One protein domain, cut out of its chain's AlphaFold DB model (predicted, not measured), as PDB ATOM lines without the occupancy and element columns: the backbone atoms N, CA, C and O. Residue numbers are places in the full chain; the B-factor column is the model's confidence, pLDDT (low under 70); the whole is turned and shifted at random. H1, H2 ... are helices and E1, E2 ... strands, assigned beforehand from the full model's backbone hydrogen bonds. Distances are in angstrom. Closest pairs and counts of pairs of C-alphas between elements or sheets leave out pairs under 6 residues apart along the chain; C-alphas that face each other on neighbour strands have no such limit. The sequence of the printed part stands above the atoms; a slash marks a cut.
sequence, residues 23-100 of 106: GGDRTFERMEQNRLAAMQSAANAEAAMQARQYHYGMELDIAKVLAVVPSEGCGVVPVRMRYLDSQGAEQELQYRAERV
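What this domain is: This is residues 23 to 100 of the 106 residues of an uncharacterized protein of Pseudomonas panipatensis (UniProt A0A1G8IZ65). A small, twisted sheet of three antiparallel strands, a meander in which each strand is the antiparallel neighbour of the one before, forms the body, and one long helix sticks out from it as an arm, with residues 23 to 44 standing free. Residues 49 to 63, with no named element, loop from the helix to E1, and residues 52 to 53 pair briefly with E3. The 78 printed residues hold H1, E1, E2 and E3 in that order, the sheet's order is E1, E2, E3, and the class is mixed, helices and strands. The whole is elongated, spanning 59 by 33 by 19 A, and only just extended, close to loose, with a radius of gyration of the C-alphas of 17.4 A.

Where its parts are: E2, residues 75 to 84, is 27.8 A long. E1 is residues 64 to 70, 18.0 A, and E3 is residues 90 to 99, 25.4 A, ending at C-alpha 99 (279.077, 164.873, 240.580). H1, residues 25 to 48, runs 34.4 A from C-alpha 25 (262.197, 159.264, 285.228).

How they stand to each other: E2 is the inner strand. E1 and E2 form an antiparallel hairpin at 154 degrees, with N 66 and O 82 within hydrogen-bond range at 2.8 A. E2 and E3 form another at 158 degrees, with N 81 and O 93 at 2.8 A. E3 bends by 64 degrees at residue 96. Residues 52 to 53 pair parallel with residues 93 to 94 of E3. H1 only grazes the sheet, with residues 45 to 46. In H1 every O i to N i+4 pair is within hydrogen-bond range.

The domain as a whole: The two C-alphas farthest apart, of Gly 23 and Gly 57, are 59.4 A apart. Without residues 23 to 44 the body spans 35 by 27 by 16 A. The link from H1 to E1 is long; the other two are tight. The printed part has no cut. Its mean pLDDT is 89.1, with residues 23 to 25 and 48 under 70.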
ATOM      1  N   GLY A  23     259.657 160.951 290.193       59.59
ATOM      2  CA  GLY A  23     258.718 161.560 289.242       59.59
ATOM      3  C   GLY A  23     259.364 162.190 288.000       59.59
ATOM      4  O   GLY A  23     258.643 162.529 287.064       59.59
ATOM      5  N   GLY A  24     260.695 162.319 287.968       63.41
ATOM      6  CA  GLY A  24     261.454 162.709 286.782       63.41
ATOM      7  C   GLY A  24     261.617 161.588 285.748       63.41
ATOM      8  O   GLY A  24     261.570 161.866 284.558       63.41
ATOM      9  N   ASP A  25     261.739 160.321 286.148       64.19
ATOM     10  CA  ASP A  25     262.197 159.264 285.228       64.19
ATOM     11  C   ASP A  25     261.145 158.874 284.175       64.19
ATOM     12  O   ASP A  25     261.467 158.691 283.002       64.19
ATOM     13  N   ARG A  26     259.856 158.832 284.544       70.19
ATOM     14  CA  ARG A  26     258.768 158.448 283.619       70.19
ATOM     15  C   ARG A  26     258.539 159.455 282.495       70.19
ATOM     16  O   ARG A  26     258.063 159.082 281.421       70.19
ATOM     17  N   THR A  27     258.799 160.738 282.745       78.25
ATOM     18  CA  THR A  27     258.626 161.780 281.727       78.25
ATOM     19  C   THR A  27     259.761 161.723 280.715       78.25
ATOM     20  O   THR A  27     259.478 161.779 279.521       78.25
ATOM     21  N   PHE A  28     261.005 161.511 281.156       81.81
ATOM     22  CA  PHE A  28     262.132 161.271 280.251       81.81
ATOM     23  C   PHE A  28     261.935 160.005 279.416       81.81
ATOM     24  O   PHE A  28     262.086 160.058 278.198       81.81
ATOM     25  N   GLU A  29     261.514 158.901 280.035       84.25
ATOM     26  CA  GLU A  29     261.256 157.644 279.325       84.25
ATOM     27  C   GLU A  29     260.142 157.800 278.278       84.25
ATOM     28  O   GLU A  29     260.299 157.380 277.132       84.25
ATOM     29  N   ARG A  30     259.044 158.494 278.615       88.75
ATOM     30  CA  ARG A  30     257.960 158.778 277.661       88.75
ATOM     31  C   ARG A  30     258.389 159.720 276.540       88.75
ATOM     32  O   ARG A  30     257.966 159.528 275.402       88.75
ATOM     33  N   MET A  31     259.190 160.742 276.834       89.50
ATOM     34  CA  MET A  31     259.707 161.633 275.794       89.50
ATOM     35  C   MET A  31     260.626 160.883 274.833       89.50
ATOM     36  O   MET A  31     260.479 161.037 273.622       89.50
ATOM     37  N   GLU A  32     261.503 160.023 275.350       91.00
ATOM     38  CA  GLU A  32     262.365 159.186 274.520       91.00
ATOM     39  C   GLU A  32     261.546 158.193 273.691       91.00
ATOM     40  O   GLU A  32     261.749 158.082 272.484       91.00
ATOM     41  N   GLN A  33     260.539 157.551 274.287       92.56
ATOM     42  CA  GLN A  33     259.631 156.666 273.561       92.56
ATOM     43  C   GLN A  33     258.889 157.402 272.435       92.56
ATOM     44  O   GLN A  33     258.816 156.892 271.319       92.56
ATOM     45  N   ASN A  34     258.375 158.608 272.690       93.81
ATOM     46  CA  ASN A  34     257.714 159.425 271.671       93.81
ATOM     47  C   ASN A  34     258.684 159.839 270.558       93.81
ATOM     48  O   ASN A  34     258.314 159.819 269.386       93.81
ATOM     49  N   ARG A  35     259.929 160.186 270.910       93.38
ATOM     50  CA  ARG A  35     260.984 160.516 269.946       93.38
ATOM     51  C   ARG A  35     261.296 159.323 269.049       93.38
ATOM     52  O   ARG A  35     261.306 159.471 267.831       93.38
ATOM     53  N   LEU A  36     261.516 158.149 269.638       94.88
ATOM     54  CA  LEU A  36     261.788 156.916 268.902       94.88
ATOM     55  C   LEU A  36     260.601 156.524 268.017       94.88
ATOM     56  O   LEU A  36     260.799 156.213 266.847       94.88
ATOM     57  N   ALA A  37     259.373 156.623 268.528       93.88
ATOM     58  CA  ALA A  37     258.165 156.363 267.751       93.88
ATOM     59  C   ALA A  37     258.018 157.329 266.563       93.88
ATOM     60  O   ALA A  37     257.691 156.890 265.463       93.88
ATOM     61  N   ALA A  38     258.308 158.622 266.756       91.12
ATOM     62  CA  ALA A  38     258.290 159.625 265.690       91.12
ATOM     63  C   ALA A  38     259.401 159.405 264.650       91.12
ATOM     64  O   ALA A  38     259.178 159.561 263.453       91.12
ATOM     65  N   MET A  39     260.601 159.009 265.079       90.44
ATOM     66  CA  MET A  39     261.677 158.640 264.157       90.44
ATOM     67  C   MET A  39     261.330 157.389 263.355       90.44
ATOM     68  O   MET A  39     261.573 157.335 262.152       90.44
ATOM     69  N   GLN A  40     260.740 156.388 264.004       90.75
ATOM     70  CA  GLN A  40     260.373 155.139 263.356       90.75
ATOM     71  C   GLN A  40     259.207 155.327 262.381       90.75
ATOM     72  O   GLN A  40     259.226 154.755 261.293       90.75
ATOM     73  N   SER A  41     258.225 156.173 262.710       83.00
ATOM     74  CA  SER A  41     257.157 156.529 261.773       83.00
ATOM     75  C   SER A  41     257.685 157.309 260.565       83.00
ATOM     76  O   SER A  41     257.273 157.014 259.446       83.00
ATOM     77  N   ALA A  42     258.642 158.224 260.757       82.00
ATOM     78  CA  ALA A  42     259.304 158.928 259.659       82.00
ATOM     79  C   ALA A  42     260.094 157.972 258.746       82.00
ATOM     80  O   ALA A  42     259.947 158.033 257.527       82.00
ATOM     81  N   ALA A  43     260.860 157.039 259.321       79.81
ATOM     82  CA  ALA A  43     261.592 156.028 258.556       79.81
ATOM     83  C   ALA A  43     260.654 155.113 257.749       79.81
ATOM     84  O   ALA A  43     260.925 154.799 256.591       79.81
ATOM     85  N   ASN A  44     259.519 154.716 258.331       78.50
ATOM     86  CA  ASN A  44     258.515 153.913 257.634       78.50
ATOM     87  C   ASN A  44     257.831 154.696 256.502       78.50
ATOM     88  O   ASN A  44     257.568 154.126 255.445       78.50
ATOM     89  N   ALA A  45     257.549 155.987 256.704       73.50
ATOM     90  CA  ALA A  45     256.990 156.852 255.667       73.50
ATOM     91  C   ALA A  45     257.955 157.003 254.481       73.50
ATOM     92  O   ALA A  45     257.533 156.900 253.331       73.50
ATOM     93  N   GLU A  46     259.253 157.154 254.754       72.44
ATOM     94  CA  GLU A  46     260.294 157.177 253.722       72.44
ATOM     95  C   GLU A  46     260.393 155.837 252.976       72.44
ATOM     96  O   GLU A  46     260.491 155.819 251.754       72.44
ATOM     97  N   ALA A  47     260.287 154.706 253.678       70.44
ATOM     98  CA  ALA A  47     260.299 153.383 253.050       70.44
ATOM     99  C   ALA A  47     259.057 153.105 252.180       70.44
ATOM    100  O   ALA A  47     259.143 152.366 251.198       70.44
ATOM    101  N   ALA A  48     257.903 153.675 252.534       68.56
ATOM    102  CA  ALA A  48     256.664 153.536 251.771       68.56
ATOM    103  C   ALA A  48     256.623 154.440 250.527       68.56
ATOM    104  O   ALA A  48     255.891 154.149 249.575       68.56
ATOM    105  N   MET A  49     257.392 155.530 250.524       72.38
ATOM    106  CA  MET A  49     257.415 156.486 249.428       72.38
ATOM    107  C   MET A  49     258.248 155.943 248.262       72.38
ATOM    108  O   MET A  49     259.470 155.843 248.314       72.38
ATOM    109  N   GLN A  50     257.568 155.572 247.180       76.75
ATOM    110  CA  GLN A  50     258.234 155.104 245.968       76.75
ATOM    111  C   GLN A  50     258.762 156.302 245.175       76.75
ATOM    112  O   GLN A  50     257.986 157.153 244.738       76.75
ATOM    113  N   ALA A  51     260.078 156.347 244.955       83.00
ATOM    114  CA  ALA A  51     260.698 157.353 244.102       83.00
ATOM    115  C   ALA A  51     260.134 157.283 242.677       83.00
ATOM    116  O   ALA A  51     260.284 156.270 241.988       83.00
ATOM    117  N   ARG A  52     259.549 158.380 242.192       91.94
ATOM    118  CA  ARG A  52     259.178 158.504 240.779       91.94
ATOM    119  C   ARG A  52     260.417 158.804 239.942       91.94
ATOM    120  O   ARG A  52     261.188 159.703 240.270       91.94
ATOM    121  N   GLN A  53     260.613 158.075 238.847       94.19
ATOM    122  CA  GLN A  53     261.712 158.345 237.922       94.19
ATOM    123  C   GLN A  53     261.427 159.627 237.131       94.19
ATOM    124  O   GLN A  53     260.408 159.739 236.452       94.19
ATOM    125  N   TYR A  54     262.339 160.594 237.199       94.81
ATOM    126  CA  TYR A  54     262.280 161.795 236.381       94.81
ATOM    127  C   TYR A  54     262.660 161.491 234.935       94.81
ATOM    128  O   TYR A  54     263.667 160.819 234.677       94.81
ATOM    129  N   HIS A  55     261.902 162.072 234.010       92.06
ATOM    130  CA  HIS A  55     262.221 162.137 232.592       92.06
ATOM    131  C   HIS A  55     262.379 163.597 232.184       92.06
ATOM    132  O   HIS A  55     261.621 164.458 232.624       92.06
ATOM    133  N   TYR A  56     263.377 163.884 231.350       89.62
ATOM    134  CA  TYR A  56     263.649 165.249 230.916       89.62
ATOM    135  C   TYR A  56     262.424 165.862 230.225       89.62
ATOM    136  O   TYR A  56     261.863 165.256 229.315       89.62
ATOM    137  N   GLY A  57     262.030 167.059 230.664       91.12
ATOM    138  CA  GLY A  57     260.845 167.758 230.165       91.12
ATOM    139  C   GLY A  57     259.542 167.383 230.876       91.12
ATOM    140  O   GLY A  57     258.505 167.945 230.543       91.12
ATOM    141  N   MET A  58     259.574 166.471 231.854       93.50
ATOM    142  CA  MET A  58     258.417 166.213 232.708       93.50
ATOM    143  C   MET A  58     258.150 167.424 233.601       93.50
ATOM    144  O   MET A  58     259.042 167.892 234.309       93.50
ATOM    145  N   GLU A  59     256.914 167.912 233.591       95.44
ATOM    146  CA  GLU A  59     256.495 168.964 234.509       95.44
ATOM    147  C   GLU A  59     256.421 168.423 235.938       95.44
ATOM    148  O   GLU A  59     255.922 167.324 236.194       95.44
ATOM    149  N   LEU A  60     256.942 169.208 236.876       95.00
ATOM    150  CA  LEU A  60     256.934 168.901 238.296       95.00
ATOM    151  C   LEU A  60     256.289 170.070 239.033       95.00
ATOM    152  O   LEU A  60     256.726 171.210 238.890       95.00
ATOM    153  N   ASP A  61     255.290 169.777 239.856       96.75
ATOM    154  CA  ASP A  61     254.722 170.745 240.789       96.75
ATOM    155  C   ASP A  61     255.571 170.776 242.065       96.75
ATOM    156  O   ASP A  61     255.326 170.019 243.000       96.75
ATOM    157  N   ILE A  62     256.640 171.573 242.073       96.56
ATOM    158  CA  ILE A  62     257.550 171.695 243.218       96.56
ATOM    159  C   ILE A  62     257.284 173.021 243.922       96.56
ATOM    160  O   ILE A  62     257.705 174.074 243.445       96.56
ATOM    161  N   ALA A  63     256.678 172.967 245.104       98.19
ATOM    162  CA  ALA A  63     256.528 174.134 245.965       98.19
ATOM    163  C   ALA A  63     257.745 174.340 246.881       98.19
ATOM    164  O   ALA A  63     258.193 175.471 247.077       98.19
ATOM    165  N   LYS A  64     258.306 173.262 247.455       97.88
ATOM    166  CA  LYS A  64     259.473 173.346 248.354       97.88
ATOM    167  C   LYS A  64     260.341 172.095 248.314       97.88
ATOM    168  O   LYS A  64     259.860 171.004 248.582       97.88
ATOM    169  N   VAL A  65     261.646 172.250 248.104       97.12
ATOM    170  CA  VAL A  65     262.608 171.142 248.238       97.12
ATOM    171  C   VAL A  65     262.895 170.869 249.716       97.12
ATOM    172  O   VAL A  65     263.205 171.790 250.474       97.12
ATOM    173  N   LEU A  66     262.787 169.604 250.124       96.06
ATOM    174  CA  LEU A  66     263.033 169.144 251.493       96.06
ATOM    175  C   LEU A  66     264.425 168.531 251.649       96.06
ATOM    176  O   LEU A  66     265.123 168.831 252.613       96.06
ATOM    177  N   ALA A  67     264.827 167.679 250.705       95.50
ATOM    178  CA  ALA A  67     266.121 167.007 250.728       95.50
ATOM    179  C   ALA A  67     266.586 166.659 249.312       95.50
ATOM    180  O   ALA A  67     265.772 166.333 248.449       95.50
ATOM    181  N   VAL A  68     267.901 166.680 249.096       95.19
ATOM    182  CA  VAL A  68     268.552 166.194 247.874       95.19
ATOM    183  C   VAL A  68     269.715 165.309 248.298       95.19
ATOM    184  O   VAL A  68     270.652 165.778 248.940       95.19
ATOM    185  N   VAL A  69     269.641 164.028 247.957       93.88
ATOM    186  CA  VAL A  69     270.599 163.006 248.377       93.88
ATOM    187  C   VAL A  69     271.157 162.321 247.131       93.88
ATOM    188  O   VAL A  69     270.446 161.543 246.484       93.88
ATOM    189  N   PRO A  70     272.407 162.613 246.738       93.06
ATOM    190  CA  PRO A  70     273.066 161.870 245.677       93.06
ATOM    191  C   PRO A  70     273.465 160.478 246.171       93.06
ATOM    192  O   PRO A  70     273.825 160.302 247.333       93.06
ATOM    193  N   SER A  71     273.457 159.494 245.278       92.19
ATOM    194  CA  SER A  71     274.132 158.223 245.530       92.19
ATOM    195  C   SER A  71     275.655 158.400 245.562       92.19
ATOM    196  O   SER A  71     276.210 159.379 245.051       92.19
ATOM    197  N   GLU A  72     276.330 157.421 246.160       89.44
ATOM    198  CA  GLU A  72     277.788 157.331 246.158       89.44
ATOM    199  C   GLU A  72     278.342 157.185 244.729       89.44
ATOM    200  O   GLU A  72     277.706 156.586 243.858       89.44
ATOM    201  N   GLY A  73     279.542 157.721 244.486       86.88
ATOM    202  CA  GLY A  73     280.247 157.611 243.203       86.88
ATOM    203  C   GLY A  73     280.612 158.942 242.534       86.88
ATOM    204  O   GLY A  73     280.353 160.036 243.047       86.88
ATOM    205  N   CYS A  74     281.258 158.831 241.372       89.25
ATOM    206  CA  CYS A  74     281.761 159.944 240.563       89.25
ATOM    207  C   CYS A  74     281.049 159.995 239.206       89.25
ATOM    208  O   CYS A  74     280.601 158.966 238.701       89.25
ATOM    209  N   GLY A  75     281.019 161.169 238.572       89.31
ATOM    210  CA  GLY A  75     280.368 161.338 237.271       89.31
ATOM    211  C   GLY A  75     278.848 161.383 237.407       89.31
ATOM    212  O   GLY A  75     278.333 161.957 238.364       89.31
ATOM    213  N   VAL A  76     278.117 160.815 236.449       92.75
ATOM    214  CA  VAL A  76     276.647 160.834 236.453       92.75
ATOM    215  C   VAL A  76     276.110 159.771 237.409       92.75
ATOM    216  O   VAL A  76     276.179 158.578 237.117       92.75
ATOM    217  N   VAL A  77     275.535 160.207 238.529       93.94
ATOM    218  CA  VAL A  77     274.985 159.327 239.572       93.94
ATOM    219  C   VAL A  77     273.482 159.557 239.760       93.94
ATOM    220  O   VAL A  77     272.983 160.648 239.456       93.94
ATOM    221  N   PRO A  78     272.736 158.558 240.262       94.88
ATOM    222  CA  PRO A  78     271.369 158.764 240.719       94.88
ATOM    223  C   PRO A  78     271.313 159.775 241.869       94.88
ATOM    224  O   PRO A  78     272.179 159.803 242.744       94.88
ATOM    225  N   VAL A  79     270.264 160.586 241.878       94.75
ATOM    226  CA  VAL A  79     269.960 161.561 242.921       94.75
ATOM    227  C   VAL A  79     268.505 161.396 243.314       94.75
ATOM    228  O   VAL A  79     267.624 161.405 242.454       94.75
ATOM    229  N   ARG A  80     268.262 161.256 244.615       95.62
ATOM    230  CA  ARG A  80     266.928 161.252 245.209       95.62
ATOM    231  C   ARG A  80     266.619 162.648 245.730       95.62
ATOM    232  O   ARG A  80     267.422 163.226 246.457       95.62
ATOM    233  N   MET A  81     265.464 163.188 245.374       95.81
ATOM    234  CA  MET A  81     264.981 164.470 245.867       95.81
ATOM    235  C   MET A  81     263.601 164.305 246.479       95.81
ATOM    236  O   MET A  81     262.700 163.771 245.838       95.81
ATOM    237  N   ARG A  82     263.441 164.811 247.700       95.75
ATOM    238  CA  ARG A  82     262.151 164.933 248.376       95.75
ATOM    239  C   ARG A  82     261.683 166.375 248.305       95.75
ATOM    240  O   ARG A  82     262.477 167.289 248.547       95.75
ATOM    241  N   TYR A  83     260.417 166.586 247.982       96.12
ATOM    242  CA  TYR A  83     259.833 167.917 247.869       96.12
ATOM    243  C   TYR A  83     258.364 167.927 248.294       96.12
ATOM    244  O   TYR A  83     257.709 166.894 248.274       96.12
ATOM    245  N   LEU A  84     257.860 169.095 248.684       96.88
ATOM    246  CA  LEU A  84     256.433 169.360 248.829       96.88
ATOM    247  C   LEU A  84     255.896 169.899 247.510       96.88
ATOM    248  O   LEU A  84     256.502 170.814 246.936       96.88
ATOM    249  N   ASP A  85     254.777 169.353 247.059       96.75
ATOM    250  CA  ASP A  85     253.989 169.929 245.972       96.75
ATOM    251  C   ASP A  85     253.144 171.124 246.447       96.75
ATOM    252  O   ASP A  85     253.173 171.498 247.626       96.75
ATOM    253  N   SER A  86     252.413 171.765 245.529       98.06
ATOM    254  CA  SER A  86     251.574 172.931 245.848       98.06
ATOM    255  C   SER A  86     250.467 172.635 246.865       98.06
ATOM    256  O   SER A  86     250.010 173.547 247.553       98.06
ATOM    257  N   GLN A  87     250.090 171.363 247.022       97.75
ATOM    258  CA  GLN A  87     249.085 170.892 247.975       97.75
ATOM    259  C   GLN A  87     249.695 170.533 249.339       97.75
ATOM    260  O   GLN A  87     248.972 170.162 250.265       97.75
ATOM    261  N   GLY A  88     251.018 170.651 249.483       94.88
ATOM    262  CA  GLY A  88     251.747 170.314 250.701       94.88
ATOM    263  C   GLY A  88     251.968 168.815 250.897       94.88
ATOM    264  O   GLY A  88     252.351 168.412 251.997       94.88
ATOM    265  N   ALA A  89     251.746 167.987 249.872       93.69
ATOM    266  CA  ALA A  89     252.060 166.567 249.942       93.69
ATOM    267  C   ALA A  89     253.538 166.331 249.614       93.69
ATOM    268  O   ALA A  89     254.106 166.932 248.702       93.69
ATOM    269  N   GLU A  90     254.169 165.448 250.388       94.50
ATOM    270  CA  GLU A  90     255.554 165.062 250.154       94.50
ATOM    271  C   GLU A  90     255.652 164.072 248.991       94.50
ATOM    272  O   GLU A  90     254.902 163.101 248.902       94.50
ATOM    273  N   GLN A  91     256.602 164.335 248.103       94.56
ATOM    274  CA  GLN A  91     256.880 163.570 246.902       94.56
ATOM    275  C   GLN A  91     258.359 163.189 246.871       94.56
ATOM    276  O   GLN A  91     259.218 163.965 247.298       94.56
ATOM    277  N   GLU A  92     258.665 162.030 246.289       94.75
ATOM    278  CA  GLU A  92     260.034 161.592 246.026       94.75
ATOM    279  C   GLU A  92     260.283 161.425 244.526       94.75
ATOM    280  O   GLU A  92     259.521 160.769 243.811       94.75
ATOM    281  N   LEU A  93     261.384 162.007 244.058       95.38
ATOM    282  CA  LEU A  93     261.840 161.977 242.677       95.38
ATOM    283  C   LEU A  93     263.249 161.390 242.600       95.38
ATOM    284  O   LEU A  93     264.125 161.773 243.373       95.38
ATOM    285  N   GLN A  94     263.497 160.530 241.618       96.06
ATOM    286  CA  GLN A  94     264.833 160.076 241.256       96.06
ATOM    287  C   GLN A  94     265.231 160.626 239.885       96.06
ATOM    288  O   GLN A  94     264.547 160.399 238.892       96.06
ATOM    289  N   TYR A  95     266.366 161.312 239.803       95.38
ATOM    290  CA  TYR A  95     266.961 161.773 238.545       95.38
ATOM    291  C   TYR A  95     268.456 161.455 238.511       95.38
ATOM    292  O   TYR A  95     268.988 160.851 239.439       95.38
ATOM    293  N   ARG A  96     269.144 161.807 237.423       93.62
ATOM    294  CA  ARG A  96     270.598 161.653 237.310       93.62
ATOM    295  C   ARG A  96     271.256 163.015 237.182       93.62
ATOM    296  O   ARG A  96     270.786 163.844 236.408       93.62
ATOM    297  N   ALA A  97     272.343 163.222 237.916       92.19
ATOM    298  CA  ALA A  97     273.135 164.443 237.849       92.19
ATOM    299  C   ALA A  97     274.627 164.130 237.935       92.19
ATOM    300  O   ALA A  97     275.034 163.109 238.493       92.19
ATOM    301  N   GLU A  98     275.444 165.015 237.370       91.44
ATOM    302  CA  GLU A  98     276.893 164.897 237.440       91.44
ATOM    303  C   GLU A  98     277.427 165.358 238.802       91.44
ATOM    304  O   GLU A  98     277.144 166.458 239.278       91.44
ATOM    305  N   ARG A  99     278.272 164.529 239.415       87.62
ATOM    306  CA  ARG A  99     279.077 164.873 240.580       87.62
ATOM    307  C   ARG A  99     280.482 165.299 240.166       87.62
ATOM    308  O   ARG A  99     281.385 164.477 240.019       87.62
ATOM    309  N   VAL A 100     280.662 166.613 240.061       77.62
ATOM    310  CA  VAL A 100     281.890 167.261 239.564       77.62
ATOM    311  C   VAL A 100     283.070 167.155 240.546       77.62
ATOM    312  O   VAL A 100     284.229 167.083 240.145       77.62
TER     313      VAL A 100